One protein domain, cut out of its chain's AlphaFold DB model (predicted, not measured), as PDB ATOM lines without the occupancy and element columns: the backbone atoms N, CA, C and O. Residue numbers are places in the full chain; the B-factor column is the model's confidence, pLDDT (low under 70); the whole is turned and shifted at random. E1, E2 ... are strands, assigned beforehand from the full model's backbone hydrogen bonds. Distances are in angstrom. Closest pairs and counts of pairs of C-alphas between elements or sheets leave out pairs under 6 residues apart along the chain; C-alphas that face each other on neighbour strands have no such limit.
ATOM      1  N   ARG A  19     180.231 212.648 155.861       97.50
ATOM      2  CA  ARG A  19     179.185 213.680 155.865       97.50
ATOM      3  C   ARG A  19     178.154 213.433 156.955       97.50
ATOM      4  O   ARG A  19     177.552 212.365 157.045       97.50
ATOM      5  N   ILE A  20     177.880 214.489 157.715       97.94
ATOM      6  CA  ILE A  20     176.852 214.537 158.751       97.94
ATOM      7  C   ILE A  20     175.643 215.272 158.176       97.94
ATOM      8  O   ILE A  20     175.685 216.483 157.969       97.94
ATOM      9  N   ARG A  21     174.547 214.564 157.901       97.88
ATOM     10  CA  ARG A  21     173.356 215.175 157.292       97.88
ATOM     11  C   ARG A  21     172.600 216.097 158.253       97.88
ATOM     12  O   ARG A  21     172.703 215.988 159.475       97.88
ATOM     13  N   THR A  22     171.749 216.946 157.690       97.31
ATOM     14  CA  THR A  22     170.725 217.674 158.451       97.31
ATOM     15  C   THR A  22     169.492 216.804 158.709       97.31
ATOM     16  O   THR A  22     169.245 215.803 158.032       97.31
ATOM     17  N   ILE A  23     168.650 217.217 159.661       94.81
ATOM     18  CA  ILE A  23     167.450 216.456 160.046       94.81
ATOM     19  C   ILE A  23     166.430 216.287 158.907       94.81
ATOM     20  O   ILE A  23     165.673 215.320 158.903       94.81
ATOM     21  N   ASN A  24     166.417 217.216 157.945       94.94
ATOM     22  CA  ASN A  24     165.466 217.230 156.831       94.94
ATOM     23  C   ASN A  24     165.938 216.407 155.626       94.94
ATOM     24  O   ASN A  24     165.171 216.196 154.688       94.94
ATOM     25  N   GLU A  25     167.195 215.973 155.628       96.75
ATOM     26  CA  GLU A  25     167.757 215.146 154.569       96.75
ATOM     27  C   GLU A  25     167.483 213.658 154.827       96.75
ATOM     28  O   GLU A  25     167.400 213.232 155.987       96.75
ATOM     29  N   PRO A  26     167.357 212.839 153.767       95.38
ATOM     30  CA  PRO A  26     167.161 211.403 153.910       95.38
ATOM     31  C   PRO A  26     168.377 210.729 154.555       95.38
ATOM     32  O   PRO A  26     169.497 211.227 154.504       95.38
ATOM     33  N   PHE A  27     168.165 209.532 155.097       94.25
ATOM     34  CA  PHE A  27     169.206 208.709 155.722       94.25
ATOM     35  C   PHE A  27     170.396 208.383 154.817       94.25
ATOM     36  O   PHE A  27     171.484 208.164 155.338       94.25
ATOM     37  N   SER A  28     170.186 208.363 153.500       92.81
ATOM     38  CA  SER A  28     171.218 208.153 152.480       92.81
ATOM     39  C   SER A  28     172.096 209.383 152.225       92.81
ATOM     40  O   SER A  28     172.987 209.325 151.391       92.81
ATOM     41  N   ALA A  29     171.816 210.517 152.875       96.12
ATOM     42  CA  ALA A  29     172.628 211.728 152.778       96.12
ATOM     43  C   ALA A  29     173.736 211.791 153.847       96.12
ATOM     44  O   ALA A  29     174.438 212.796 153.927       96.12
ATOM     45  N   ALA A  30     173.857 210.774 154.700       96.31
ATOM     46  CA  ALA A  30     174.943 210.635 155.664       96.31
ATOM     47  C   ALA A  30     175.803 209.432 155.288       96.31
ATOM     48  O   ALA A  30     175.266 208.429 154.818       96.31
ATOM     49  N   TRP A  31     177.107 209.554 155.517       95.75
ATOM     50  CA  TRP A  31     178.089 208.490 155.334       95.75
ATOM     51  C   TRP A  31     179.271 208.690 156.279       95.75
ATOM     52  O   TRP A  31     179.543 209.808 156.731       95.75
ATOM     53  N   SER A  32     179.953 207.591 156.590       93.06
ATOM     54  CA  SER A  32     181.195 207.599 157.370       93.06
ATOM     55  C   SER A  32     182.412 207.707 156.449       93.06
ATOM     56  O   SER A  32     182.274 207.643 155.229       93.06
ATOM     57  N   ASN A  33     183.599 207.864 157.027       88.62
ATOM     58  CA  ASN A  33     184.861 207.851 156.292       88.62
ATOM     59  C   ASN A  33     185.241 206.443 155.792       88.62
ATOM     60  O   ASN A  33     186.004 206.336 154.843       88.62
ATOM     61  N   GLU A  34     184.687 205.381 156.382       85.62
ATOM     62  CA  GLU A  34     185.043 203.992 156.048       85.62
ATOM     63  C   GLU A  34     184.039 203.307 155.113       85.62
ATOM     64  O   GLU A  34     184.390 202.381 154.385       85.62
ATOM     65  N   ASP A  35     182.772 203.725 155.154       88.19
ATOM     66  CA  ASP A  35     181.690 203.073 154.416       88.19
ATOM     67  C   ASP A  35     180.599 204.085 154.008       88.19
ATOM     68  O   ASP A  35     180.054 204.796 154.878       88.19
ATOM     69  N   PRO A  36     180.228 204.126 152.709       87.81
ATOM     70  CA  PRO A  36     179.212 205.033 152.176       87.81
ATOM     71  C   PRO A  36     177.780 204.724 152.656       87.81
ATOM     72  O   PRO A  36     176.872 205.528 152.456       87.81
ATOM     73  N   GLN A  37     177.541 203.566 153.280       89.00
ATOM     74  CA  GLN A  37     176.244 203.143 153.826       89.00
ATOM     75  C   GLN A  37     176.119 203.371 155.342       89.00
ATOM     76  O   GLN A  37     175.024 203.225 155.901       89.00
ATOM     77  N   HIS A  38     177.224 203.709 156.012       92.25
ATOM     78  CA  HIS A  38     177.258 204.008 157.444       92.25
ATOM     79  C   HIS A  38     177.010 205.499 157.712       92.25
ATOM     80  O   HIS A  38     176.440 206.204 156.888       92.25
ATOM     81  N   PHE A  39     177.306 205.977 158.914       95.31
ATOM     82  CA  PHE A  39     177.130 207.368 159.322       95.31
ATOM     83  C   PHE A  39     178.034 207.643 160.521       95.31
ATOM     84  O   PHE A  39     178.383 206.712 161.242       95.31
ATOM     85  N   VAL A  40     178.351 208.914 160.763       94.88
ATOM     86  CA  VAL A  40     179.040 209.328 161.993       94.88
ATOM     87  C   VAL A  40     178.126 209.054 163.184       94.88
ATOM     88  O   VAL A  40     177.034 209.624 163.294       94.88
ATOM     89  N   SER A  41     178.556 208.153 164.054       92.50
ATOM     90  CA  SER A  41     177.809 207.667 165.201       92.50
ATOM     91  C   SER A  41     178.372 208.191 166.519       92.50
ATOM     92  O   SER A  41     179.509 208.647 166.600       92.50
ATOM     93  N   ALA A  42     177.598 208.066 167.596       88.50
ATOM     94  CA  ALA A  42     178.077 208.435 168.928       88.50
ATOM     95  C   ALA A  42     179.245 207.564 169.418       88.50
ATOM     96  O   ALA A  42     179.860 207.899 170.425       88.50
ATOM     97  N   LEU A  43     179.511 206.413 168.782       85.69
ATOM     98  CA  LEU A  43     180.628 205.531 169.145       85.69
ATOM     99  C   LEU A  43     181.965 206.030 168.586       85.69
ATOM    100  O   LEU A  43     183.001 205.634 169.104       85.69
ATOM    101  N   ASP A  44     181.920 206.899 167.576       81.50
ATOM    102  CA  ASP A  44     183.104 207.457 166.916       81.50
ATOM    103  C   ASP A  44     183.676 208.656 167.692       81.50
ATOM    104  O   ASP A  44     184.788 209.111 167.437       81.50
ATOM    105  N   GLU A  45     182.924 209.161 168.675       72.56
ATOM    106  CA  GLU A  45     183.426 210.110 169.663       72.56
ATOM    107  C   GLU A  45     184.334 209.369 170.658       72.56
ATOM    108  O   GLU A  45     183.861 208.595 171.493       72.56
ATOM    109  N   ASP A  46     185.641 209.600 170.551       68.44
ATOM    110  CA  ASP A  46     186.635 209.130 171.520       68.44
ATOM    111  C   ASP A  46     186.552 209.980 172.798       68.44
ATOM    112  O   ASP A  46     186.566 211.211 172.745       68.44
ATOM    113  N   ASP A  47     186.492 209.331 173.960       61.62
ATOM    114  CA  ASP A  47     186.428 210.026 175.248       61.62
ATOM    115  C   ASP A  47     187.741 210.804 175.541       61.62
ATOM    116  O   ASP A  47     187.724 211.790 176.285       61.62
ATOM    117  N   ASP A  48     188.866 210.415 174.920       61.97
ATOM    118  CA  ASP A  48     190.184 211.047 175.074       61.97
ATOM    119  C   ASP A  48     190.497 212.103 173.985       61.97
ATOM    120  O   ASP A  48     191.342 212.984 174.202       61.97
ATOM    121  N   LYS A  49     189.820 212.067 172.823       64.69
ATOM    122  CA  LYS A  49     189.986 213.038 171.720       64.69
ATOM    123  C   LYS A  49     188.689 213.805 171.453       64.69
ATOM    124  O   LYS A  49     187.685 213.262 171.013       64.69
ATOM    125  N   LYS A  50     188.732 215.130 171.608       68.81
ATOM    126  CA  LYS A  50     187.595 216.003 171.284       68.81
ATOM    127  C   LYS A  50     187.476 216.235 169.779       68.81
ATOM    128  O   LYS A  50     188.228 217.031 169.219       68.81
ATOM    129  N   TYR A  51     186.462 215.645 169.154       76.25
ATOM    130  CA  TYR A  51     186.118 215.878 167.747       76.25
ATOM    131  C   TYR A  51     185.100 217.012 167.541       76.25
ATOM    132  O   TYR A  51     184.276 216.970 166.632       76.25
ATOM    133  N   GLY A  52     185.158 218.036 168.397       77.12
ATOM    134  CA  GLY A  52     184.206 219.146 168.445       77.12
ATOM    135  C   GLY A  52     183.157 218.982 169.549       77.12
ATOM    136  O   GLY A  52     182.578 217.918 169.719       77.12
ATOM    137  N   ASP A  53     182.890 220.059 170.292       84.81
ATOM    138  CA  ASP A  53     181.962 220.061 171.433       84.81
ATOM    139  C   ASP A  53     180.510 220.304 170.953       84.81
ATOM    140  O   ASP A  53     179.937 221.379 171.139       84.81
ATOM    141  N   CYS A  54     179.908 219.321 170.272       91.81
ATOM    142  CA  CYS A  54     178.531 219.440 169.779       91.81
ATOM    143  C   CYS A  54     177.489 219.206 170.888       91.81
ATOM    144  O   CYS A  54     177.593 218.282 171.690       91.81
ATOM    145  N   SER A  55     176.428 220.020 170.905       93.88
ATOM    146  CA  SER A  55     175.289 219.832 171.810       93.88
ATOM    147  C   SER A  55     173.996 220.396 171.229       93.88
ATOM    148  O   SER A  55     173.994 221.333 170.426       93.88
ATOM    149  N   THR A  56     172.852 219.889 171.687       96.00
ATOM    150  CA  THR A  56     171.548 220.415 171.249       96.00
ATOM    151  C   THR A  56     171.350 221.876 171.632       96.00
ATOM    152  O   THR A  56     170.710 222.615 170.888       96.00
ATOM    153  N   ALA A  57     171.901 222.311 172.765       95.44
ATOM    154  CA  ALA A  57     171.735 223.680 173.239       95.44
ATOM    155  C   ALA A  57     172.596 224.690 172.464       95.44
ATOM    156  O   ALA A  57     172.117 225.784 172.169       95.44
ATOM    157  N   GLU A  58     173.846 224.343 172.150       95.31
ATOM    158  CA  GLU A  58     174.816 225.296 171.597       95.31
ATOM    159  C   GLU A  58     174.924 225.216 170.074       95.31
ATOM    160  O   GLU A  58     174.901 226.244 169.398       95.31
ATOM    161  N   THR A  59     175.001 224.003 169.521       95.81
ATOM    162  CA  THR A  59     175.201 223.788 168.079       95.81
ATOM    163  C   THR A  59     173.905 223.442 167.348       95.81
ATOM    164  O   THR A  59     173.827 223.526 166.119       95.81
ATOM    165  N   GLY A  60     172.863 223.070 168.098       96.56
ATOM    166  CA  GLY A  60     171.607 222.559 167.554       96.56
ATOM    167  C   GLY A  60     171.715 221.125 167.030       96.56
ATOM    168  O   GLY A  60     170.772 220.654 166.394       96.56
ATOM    169  N   CYS A  61     172.843 220.443 167.261       97.12
ATOM    170  CA  CYS A  61     173.013 219.045 166.881       97.12
ATOM    171  C   CYS A  61     172.148 218.132 167.755       97.12
ATOM    172  O   CYS A  61     171.876 218.414 168.926       97.12
ATOM    173  N   VAL A  62     171.710 217.017 167.187       96.94
ATOM    174  CA  VAL A  62     170.925 215.992 167.889       96.94
ATOM    175  C   VAL A  62     171.408 214.611 167.474       96.94
ATOM    176  O   VAL A  62     172.043 214.459 166.431       96.94
ATOM    177  N   TRP A  63     171.064 213.596 168.257       96.38
ATOM    178  CA  TRP A  63     171.199 212.209 167.829       96.38
ATOM    179  C   TRP A  63     169.907 211.751 167.151       96.38
ATOM    180  O   TRP A  63     168.821 212.029 167.654       96.38
ATOM    181  N   ALA A  64     169.995 211.014 166.045       96.38
ATOM    182  CA  ALA A  64     168.864 210.287 165.469       96.38
ATOM    183  C   ALA A  64     169.028 208.781 165.679       96.38
ATOM    184  O   ALA A  64     170.075 208.203 165.393       96.38
ATOM    185  N   ILE A  65     167.973 208.116 166.147       95.31
ATOM    186  CA  ILE A  65     168.006 206.672 166.399       95.31
ATOM    187  C   ILE A  65     167.872 205.918 165.073       95.31
ATOM    188  O   ILE A  65     166.814 205.934 164.447       95.31
ATOM    189  N   ARG A  66     168.927 205.221 164.644       94.19
ATOM    190  CA  ARG A  66     168.946 204.442 163.393       94.19
ATOM    191  C   ARG A  66     168.466 203.011 163.554       94.19
ATOM    192  O   ARG A  66     167.904 202.454 162.614       94.19
ATOM    193  N   LYS A  67     168.649 202.426 164.738       92.69
ATOM    194  CA  LYS A  67     168.165 201.082 165.074       92.69
ATOM    195  C   LYS A  67     167.626 201.057 166.499       92.69
ATOM    196  O   LYS A  67     168.258 201.568 167.417       92.69
ATOM    197  N   CYS A  68     166.478 200.410 166.667       87.94
ATOM    198  CA  CYS A  68     165.839 200.164 167.965       87.94
ATOM    199  C   CYS A  68     166.114 198.745 168.499       87.94
ATOM    200  O   CYS A  68     165.434 198.274 169.408       87.94
ATOM    201  N   GLU A  69     167.081 198.041 167.914       86.12
ATOM    202  CA  GLU A  69     167.548 196.750 168.418       86.12
ATOM    203  C   GLU A  69     168.317 196.957 169.726       86.12
ATOM    204  O   GLU A  69     169.062 197.931 169.867       86.12
ATOM    205  N   ASP A  70     168.120 196.043 170.677       83.62
ATOM    206  CA  ASP A  70     168.780 196.052 171.985       83.62
ATOM    207  C   ASP A  70     168.563 197.341 172.806       83.62
ATOM    208  O   ASP A  70     169.440 197.745 173.573       83.62
ATOM    209  N   ILE A  71     167.400 198.001 172.674       88.00
ATOM    210  CA  ILE A  71     167.049 199.112 173.571       88.00
ATOM    211  C   ILE A  71     166.994 198.595 175.004       88.00
ATOM    212  O   ILE A  71     166.239 197.677 175.339       88.00
ATOM    213  N   ARG A  72     167.766 199.244 175.867       88.25
ATOM    214  CA  ARG A  72     167.829 198.922 177.283       88.25
ATOM    215  C   ARG A  72     166.842 199.792 178.047       88.25
ATOM    216  O   ARG A  72     166.886 201.009 177.940       88.25
ATOM    217  N   THR A  73     165.953 199.190 178.830       88.31
ATOM    218  CA  THR A  73     165.167 199.962 179.806       88.31
ATOM    219  C   THR A  73     166.054 200.200 181.018       88.31
ATOM    220  O   THR A  73     166.586 199.235 181.561       88.31
ATOM    221  N   GLY A  74     166.247 201.459 181.405       83.88
ATOM    222  CA  GLY A  74     167.104 201.799 182.534       83.88
ATOM    223  C   GLY A  74     166.553 201.253 183.848       83.88
ATOM    224  O   GLY A  74     165.339 201.254 184.082       83.88
ATOM    225  N   THR A  75     167.457 200.789 184.700       82.75
ATOM    226  CA  THR A  75     167.194 200.368 186.080       82.75
ATOM    227  C   THR A  75     167.863 201.350 187.044       82.75
ATOM    228  O   THR A  75     168.633 202.204 186.624       82.75
ATOM    229  N   ASP A  76     167.575 201.262 188.344       80.62
ATOM    230  CA  ASP A  76     168.314 202.038 189.359       80.62
ATOM    231  C   ASP A  76     169.656 201.367 189.744       80.62
ATOM    232  O   ASP A  76     170.320 201.783 190.694       80.62
ATOM    233  N   GLU A  77     170.046 200.313 189.018       75.69
ATOM    234  CA  GLU A  77     171.278 199.541 189.193       75.69
ATOM    235  C   GLU A  77     172.184 199.790 187.977       75.69
ATOM    236  O   GLU A  77     171.762 199.615 186.835       75.69
ATOM    237  N   GLN A  78     173.420 200.236 188.211       70.94
ATOM    238  CA  GLN A  78     174.350 200.607 187.143       70.94
ATOM    239  C   GLN A  78     175.026 199.368 186.545       70.94
ATOM    240  O   GLN A  78     176.171 199.039 186.849       70.94
ATOM    241  N   ASP A  79     174.282 198.677 185.688       71.19
ATOM    242  CA  ASP A  79     174.666 197.380 185.130       71.19
ATOM    243  C   ASP A  79     175.033 197.464 183.634       71.19
ATOM    244  O   ASP A  79     175.373 196.455 183.002       71.19
ATOM    245  N   ALA A  80     174.891 198.633 183.000       65.94
ATOM    246  CA  ALA A  80     175.293 198.852 181.614       65.94
ATOM    247  C   ALA A  80     176.780 199.213 181.501       65.94
ATOM    248  O   ALA A  80     177.269 200.052 182.255       65.94
ATOM    249  N   PRO A  81     177.510 198.667 180.508       73.19
ATOM    250  CA  PRO A  81     178.820 199.199 180.164       73.19
ATOM    251  C   PRO A  81     178.647 200.629 179.637       73.19
ATOM    252  O   PRO A  81     178.113 200.804 178.538       73.19
ATOM    253  N   GLU A  82     179.085 201.624 180.415       68.50
ATOM    254  CA  GLU A  82     178.918 203.061 180.126       68.50
ATOM    255  C   GLU A  82     179.379 203.425 178.708       68.50
ATOM    256  O   GLU A  82     178.679 204.118 177.980       68.50
ATOM    257  N   TYR A  83     180.489 202.842 178.248       76.50
ATOM    258  CA  TYR A  83     181.035 203.103 176.914       76.50
ATOM    259  C   TYR A  83     180.143 202.639 175.746       76.50
ATOM    260  O   TYR A  83     180.385 203.024 174.606       76.50
ATOM    261  N   ARG A  84     179.130 201.784 175.971       84.62
ATOM    262  CA  ARG A  84     178.304 201.214 174.885       84.62
ATOM    263  C   ARG A  84     176.973 201.916 174.669       84.62
ATOM    264  O   ARG A  84     176.438 201.811 173.563       84.62
ATOM    265  N   TYR A  85     176.413 202.553 175.693       90.19
ATOM    266  CA  TYR A  85     175.042 203.063 175.676       90.19
ATOM    267  C   TYR A  85     174.996 204.532 176.079       90.19
ATOM    268  O   TYR A  85     175.643 204.926 177.040       90.19
ATOM    269  N   LEU A  86     174.157 205.311 175.396       91.94
ATOM    270  CA  LEU A  86     173.705 206.610 175.889       91.94
ATOM    271  C   LEU A  86     172.257 206.486 176.352       91.94
ATOM    272  O   LEU A  86     171.433 205.873 175.663       91.94
ATOM    273  N   PHE A  87     171.962 207.044 177.525       93.06
ATOM    274  CA  PHE A  87     170.626 207.031 178.111       93.06
ATOM    275  C   PHE A  87     169.894 208.350 177.878       93.06
ATOM    276  O   PHE A  87     170.479 209.428 177.945       93.06
ATOM    277  N   PHE A  88     168.585 208.249 177.658       94.25
ATOM    278  CA  PHE A  88     167.683 209.370 177.414       94.25
ATOM    279  C   PHE A  88     166.405 209.205 178.236       94.25
ATOM    280  O   PHE A  88     165.984 208.084 178.537       94.25
ATOM    281  N   ASP A  89     165.765 210.314 178.597       93.19
ATOM    282  CA  ASP A  89     164.485 210.283 179.308       93.19
ATOM    283  C   ASP A  89     163.364 209.744 178.400       93.19
ATOM    284  O   ASP A  89     163.236 210.146 177.241       93.19
ATOM    285  N   MET A  90     162.534 208.830 178.918       89.75
ATOM    286  CA  MET A  90     161.360 208.343 178.185       89.75
ATOM    287  C   MET A  90     160.288 209.432 178.101       89.75
ATOM    288  O   MET A  90     159.876 209.998 179.116       89.75
ATOM    289  N   VAL A  91     159.763 209.665 176.898       85.81
ATOM    290  CA  VAL A  91     158.599 210.535 176.687       85.81
ATOM    291  C   VAL A  91     157.339 209.689 176.845       85.81
ATOM    292  O   VAL A  91     157.176 208.678 176.165       85.81
ATOM    293  N   ASP A  92     156.475 210.062 177.789       83.50
ATOM    294  CA  ASP A  92     155.211 209.371 178.094       83.50
ATOM    295  C   ASP A  92     155.346 207.858 178.378       83.50
ATOM    296  O   ASP A  92     154.409 207.081 178.182       83.50
ATOM    297  N   GLY A  93     156.521 207.420 178.847       79.88
ATOM    298  CA  GLY A  93     156.809 206.011 179.140       79.88
ATOM    299  C   GLY A  93     156.860 205.104 177.906       79.88
ATOM    300  O   GLY A  93     156.766 203.884 178.047       79.88
ATOM    301  N   GLN A  94     156.976 205.673 176.704       85.06
ATOM    302  CA  GLN A  94     157.082 204.916 175.460       85.06
ATOM    303  C   GLN A  94     158.545 204.673 175.077       85.06
ATOM    304  O   GLN A  94     159.414 205.519 175.289       85.06
ATOM    305  N   LEU A  95     158.801 203.502 174.488       85.62
ATOM    306  CA  LEU A  95     160.086 203.189 173.867       85.62
ATOM    307  C   LEU A  95     160.280 204.031 172.598       85.62
ATOM    308  O   LEU A  95     159.299 204.335 171.915       85.62
ATOM    309  N   PRO A  96     161.530 204.376 172.254       91.62
ATOM    310  CA  PRO A  96     161.801 205.203 171.094       91.62
ATOM    311  C   PRO A  96     161.546 204.472 169.772       91.62
ATOM    312  O   PRO A  96     161.628 203.243 169.676       91.62
ATOM    313  N   THR A  97     161.328 205.252 168.717       92.12
ATOM    314  CA  THR A  97     161.173 204.750 167.344       92.12
ATOM    315  C   THR A  97     162.360 205.123 166.458       92.12
ATOM    316  O   THR A  97     163.007 206.146 166.671       92.12
ATOM    317  N   VAL A  98     162.614 204.336 165.407       93.62
ATOM    318  CA  VAL A  98     163.630 204.670 164.392       93.62
ATOM    319  C   VAL A  98     163.315 206.030 163.761       93.62
ATOM    320  O   VAL A  98     162.164 206.325 163.442       93.62
ATOM    321  N   GLY A  99     164.342 206.861 163.597       91.69
ATOM    322  CA  GLY A  99     164.253 208.235 163.108       91.69
ATOM    323  C   GLY A  99     163.897 209.269 164.175       91.69
ATOM    324  O   GLY A  99     163.951 210.463 163.886       91.69
ATOM    325  N   GLN A 100     163.568 208.854 165.403       93.81
ATOM    326  CA  GLN A 100     163.347 209.790 166.500       93.81
ATOM    327  C   GLN A 100     164.649 210.519 166.847       93.81
ATOM    328  O   GLN A 100     165.693 209.889 167.032       93.81
ATOM    329  N   ALA A 101     164.556 211.845 166.959       95.38
ATOM    330  CA  ALA A 101     165.634 212.684 167.454       95.38
ATOM    331  C   ALA A 101     165.646 212.695 168.989       95.38
ATOM    332  O   ALA A 101     164.598 212.840 169.625       95.38
ATOM    333  N   VAL A 102     166.832 212.567 169.573       95.12
ATOM    334  CA  VAL A 102     167.087 212.638 171.015       95.12
ATOM    335  C   VAL A 102     168.207 213.653 171.285       95.12
ATOM    336  O   VAL A 102     169.034 213.899 170.400       95.12
ATOM    337  N   PRO A 103     168.213 214.314 172.456       95.19
ATOM    338  CA  PRO A 103     169.151 215.400 172.725       95.19
ATOM    339  C   PRO A 103     170.606 214.916 172.761       95.19
ATOM    340  O   PRO A 103     170.894 213.807 173.196       95.19
ATOM    341  N   MET A 104     171.516 215.785 172.333       93.69
ATOM    342  CA  MET A 104     172.968 215.633 172.396       93.69
ATOM    343  C   MET A 104     173.524 216.546 173.494       93.69
ATOM    344  O   MET A 104     173.156 217.723 173.573       93.69
ATOM    345  N   GLY A 105     174.398 216.005 174.338       87.88
ATOM    346  CA  GLY A 105     174.999 216.695 175.476       87.88
ATOM    347  C   GLY A 105     175.556 215.697 176.489       87.88
ATOM    348  O   GLY A 105     175.825 214.549 176.138       87.88
ATOM    349  N   GLU A 106     175.687 216.136 177.741       87.06
ATOM    350  CA  GLU A 106     176.207 215.315 178.841       87.06
ATOM    351  C   GLU A 106     175.465 213.967 178.964       87.06
ATOM    352  O   GLU A 106     174.229 213.962 179.068       87.06
ATOM    353  N   PRO A 107     176.190 212.830 178.973       86.75
ATOM    354  CA  PRO A 107     175.588 211.514 179.130       86.75
ATOM    355  C   PRO A 107     174.765 211.402 180.415       86.75
ATOM    356  O   PRO A 107     175.188 211.800 181.501       86.75
ATOM    357  N   LEU A 108     173.572 210.819 180.304       90.31
ATOM    358  CA  LEU A 108     172.724 210.550 181.459       90.31
ATOM    359  C   LEU A 108     173.071 209.193 182.089       90.31
ATOM    360  O   LEU A 108     173.291 208.210 181.388       90.31
ATOM    361  N   GLU A 109     173.029 209.124 183.422       89.25
ATOM    362  CA  GLU A 109     173.115 207.856 184.163       89.25
ATOM    363  C   GLU A 109     171.937 206.919 183.831       89.25
ATOM    364  O   GLU A 109     170.803 207.374 183.608       89.25
ATOM    365  N   GLU A 110     172.183 205.608 183.894       90.44
ATOM    366  CA  GLU A 110     171.137 204.580 183.878       90.44
ATOM    367  C   GLU A 110     170.210 204.764 185.094       90.44
ATOM    368  O   GLU A 110     170.671 204.742 186.234       90.44
ATOM    369  N   LYS A 111     168.913 205.011 184.846       90.25
ATOM    370  CA  LYS A 111     167.868 205.170 185.878       90.25
ATOM    371  C   LYS A 111     166.522 204.651 185.399       90.25
ATOM    372  O   LYS A 111     166.222 204.705 184.200       90.25
ATOM    373  N   ALA A 112     165.669 204.238 186.338       89.56
ATOM    374  CA  ALA A 112     164.270 203.960 186.035       89.56
ATOM    375  C   ALA A 112     163.595 205.190 185.396       89.56
ATOM    376  O   ALA A 112     163.755 206.320 185.856       89.56
ATOM    377  N   GLY A 113     162.838 204.979 184.315       89.50
ATOM    378  CA  GLY A 113     162.240 206.073 183.534       89.50
ATOM    379  C   GLY A 113     163.066 206.520 182.320       89.50
ATOM    380  O   GLY A 113     162.604 207.366 181.556       89.50
ATOM    381  N   ARG A 114     164.245 205.927 182.096       93.19
ATOM    382  CA  ARG A 114     165.102 206.177 180.928       93.19
ATOM    383  C   ARG A 114     165.220 204.966 180.017       93.19
ATOM    384  O   ARG A 114     164.978 203.832 180.430       93.19
ATOM    385  N   PHE A 115     165.643 205.208 178.785       93.00
ATOM    386  CA  PHE A 115     166.022 204.163 177.842       93.00
ATOM    387  C   PHE A 115     167.449 204.389 177.341       93.00
ATOM    388  O   PHE A 115     167.856 205.521 177.095       93.00
ATOM    389  N   GLY A 116     168.205 203.306 177.207       92.81
ATOM    390  CA  GLY A 116     169.555 203.278 176.667       92.81
ATOM    391  C   GLY A 116     169.543 202.822 175.215       92.81
ATOM    392  O   GLY A 116     168.957 201.788 174.888       92.81
ATOM    393  N   VAL A 117     170.223 203.569 174.352       94.19
ATOM    394  CA  VAL A 117     170.458 203.207 172.949       94.19
ATOM    395  C   VAL A 117     171.948 202.968 172.760       94.19
ATOM    396  O   VAL A 117     172.772 203.709 173.298       94.19
ATOM    397  N   ARG A 118     172.310 201.923 172.009       92.75
ATOM    398  CA  ARG A 118     173.716 201.668 171.679       92.75
ATOM    399  C   ARG A 118     174.279 202.864 170.912       92.75
ATOM    400  O   ARG A 118     173.661 203.301 169.947       92.75
ATOM    401  N   ARG A 119     175.466 203.339 171.290       92.44
ATOM    402  CA  ARG A 119     176.150 204.484 170.658       92.44
ATOM    403  C   ARG A 119     176.262 204.358 169.123       92.44
ATOM    404  O   ARG A 119     175.989 205.310 168.410       92.44
ATOM    405  N   VAL A 120     176.503 203.147 168.612       91.94
ATOM    406  CA  VAL A 120     176.570 202.803 167.168       91.94
ATOM    407  C   VAL A 120     175.229 202.976 166.443       91.94
ATOM    408  O   VAL A 120     175.169 203.096 165.226       91.94
ATOM    409  N   HIS A 121     174.116 202.971 167.175       94.31
ATOM    410  CA  HIS A 121     172.779 203.157 166.614       94.31
ATOM    411  C   HIS A 121     172.316 204.620 166.672       94.31
ATOM    412  O   HIS A 121     171.191 204.902 166.259       94.31
ATOM    413  N   LEU A 122     173.144 205.531 167.186       94.62
ATOM    414  CA  LEU A 122     172.854 206.957 167.286       94.62
ATOM    415  C   LEU A 122     173.638 207.701 166.213       94.62
ATOM    416  O   LEU A 122     174.853 207.807 166.299       94.62
ATOM    417  N   GLU A 123     172.933 208.201 165.203       96.50
ATOM    418  CA  GLU A 123     173.492 209.015 164.123       96.50
ATOM    419  C   GLU A 123     173.616 210.472 164.558       96.50
ATOM    420  O   GLU A 123     172.643 211.050 165.048       96.50
ATOM    421  N   HIS A 124     174.781 211.079 164.334       96.62
ATOM    422  CA  HIS A 124     174.969 212.515 164.507       96.62
ATOM    423  C   HIS A 124     174.153 213.262 163.442       96.62
ATOM    424  O   HIS A 124     174.323 213.035 162.246       96.62
ATOM    425  N   ILE A 125     173.288 214.189 163.861       97.75
ATOM    426  CA  ILE A 125     172.556 215.091 162.964       97.75
ATOM    427  C   ILE A 125     173.057 216.517 163.141       97.75
ATOM    428  O   ILE A 125     172.975 217.077 164.237       97.75
ATOM    429  N   ALA A 126     173.541 217.108 162.051       97.44
ATOM    430  CA  ALA A 126     174.126 218.438 162.057       97.44
ATOM    431  C   ALA A 126     173.056 219.509 162.315       97.44
ATOM    432  O   ALA A 126     172.074 219.634 161.571       97.44
ATOM    433  N   GLY A 127     173.275 220.300 163.364       96.75
ATOM    434  CA  GLY A 127     172.592 221.570 163.582       96.75
ATOM    435  C   GLY A 127     173.278 222.733 162.851       96.75
ATOM    436  O   GLY A 127     174.366 222.563 162.302       96.75
ATOM    437  N   PRO A 128     172.685 223.942 162.861       95.06
ATOM    438  CA  PRO A 128     173.250 225.119 162.189       95.06
ATOM    439  C   PRO A 128     174.615 225.575 162.719       95.06
ATOM    440  O   PRO A 128     175.285 226.357 162.056       95.06
ATOM    441  N   GLY A 129     174.987 225.158 163.931       95.44
ATOM    442  CA  GLY A 129     176.285 225.443 164.539       95.44
ATOM    443  C   GLY A 129     177.160 224.203 164.680       95.44
ATOM    444  O   GLY A 129     178.015 224.198 165.559       95.44
ATOM    445  N   CYS A 130     176.904 223.137 163.908       95.50
ATOM    446  CA  CYS A 130     177.679 221.900 163.978       95.50
ATOM    447  C   CYS A 130     179.179 222.197 163.873       95.50
ATOM    448  O   CYS A 130     179.631 222.845 162.932       95.50
ATOM    449  N   CYS A 131     179.946 221.713 164.846       93.44
ATOM    450  CA  CYS A 131     181.393 221.894 164.907       93.44
ATOM    451  C   CYS A 131     182.142 220.556 164.955       93.44
ATOM    452  O   CYS A 131     183.293 220.521 165.383       93.44
ATOM    453  N   SER A 132     181.471 219.464 164.576       93.56
ATOM    454  CA  SER A 132     182.070 218.133 164.537       93.56
ATOM    455  C   SER A 132     183.175 218.072 163.487       93.56
ATOM    456  O   SER A 132     182.993 218.559 162.373       93.56
ATOM    457  N   THR A 133     184.297 217.447 163.831       94.12
ATOM    458  CA  THR A 133     185.409 217.189 162.907       94.12
ATOM    459  C   THR A 133     185.402 215.770 162.335       94.12
ATOM    460  O   THR A 133     186.247 215.445 161.497       94.12
ATOM    461  N   LEU A 134     184.423 214.945 162.731       93.44
ATOM    462  CA  LEU A 134     184.227 213.579 162.228       93.44
ATOM    463  C   LEU A 134     183.563 213.525 160.848       93.44
ATOM    464  O   LEU A 134     183.584 212.479 160.215       93.44
ATOM    465  N   GLY A 135     182.962 214.618 160.374       95.62
ATOM    466  CA  GLY A 135     182.364 214.691 159.042       95.62
ATOM    467  C   GLY A 135     181.915 216.104 158.693       95.62
ATOM    468  O   GLY A 135     181.583 216.891 159.578       95.62
ATOM    469  N   TYR A 136     181.879 216.441 157.402       97.62
ATOM    470  CA  TYR A 136     181.403 217.761 156.985       97.62
ATOM    471  C   TYR A 136     179.901 217.907 157.248       97.62
ATOM    472  O   TYR A 136     179.100 217.010 156.974       97.62
ATOM    473  N   SER A 137     179.525 219.071 157.770       97.38
ATOM    474  CA  SER A 137     178.152 219.420 158.125       97.38
ATOM    475  C   SER A 137     177.288 219.646 156.883       97.38
ATOM    476  O   SER A 137     177.555 220.513 156.047       97.38
ATOM    477  N   GLY A 138     176.177 218.918 156.799       97.12
ATOM    478  CA  GLY A 138     175.157 219.107 155.772       97.12
ATOM    479  C   GLY A 138     174.427 220.449 155.872       97.12
ATOM    480  O   GLY A 138     173.761 220.854 154.921       97.12
ATOM    481  N   ALA A 139     174.547 221.154 157.006       95.69
ATOM    482  CA  ALA A 139     174.035 222.517 157.146       95.69
ATOM    483  C   ALA A 139     174.874 223.522 156.338       95.69
ATOM    484  O   ALA A 139     174.356 224.558 155.915       95.69
ATOM    485  N   ASP A 140     176.140 223.186 156.087       95.38
ATOM    486  CA  ASP A 140     177.092 224.046 155.398       95.38
ATOM    487  C   ASP A 140     177.247 223.644 153.933       95.38
ATOM    488  O   ASP A 140     177.262 224.524 153.071       95.38
TER     489      ASP A 140
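Overview. This is residues 19 to 140 of the 490 residues of the protein "F-box domain-containing protein" of Aspergillus flavus (UniProt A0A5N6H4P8). There is little regular structure: loops surround a three-stranded sheet, E3-E1-E5, with a two-stranded sheet, E2-E4, towards one end. Five named strands, E1 to E5 along the chain, hold 21 of the 122 printed residues, all strand, with no named helix. The whole is compact, radius of gyration of the C-alphas 13.9 A, spans 41 by 30 by 28 A.

Along the chain. E1 is residues 62 to 65, beginning at C-alpha (170.925, 215.992, 167.889); E3 is 101 to 103; E5 is 122 to 125, ending at C-alpha (172.556, 215.091, 162.964). E2 is 85 to 89 and E4 114 to 118, 13.4 A from first to last C-alpha.

Arrangement. E1 is antiparallel to E5, N 64 to O 123 2.8 A, and to E3, N 102 to O 63 2.8 A; E2 and E4 are antiparallel, N 88 to O 115 2.9 A, within hydrogen-bond range.

Size, cuts and confidence. The printed part has no cut; links E1-E2 and E2-E3 are long; pLDDT is under 70 at residues 46 to 50, 80 and 82.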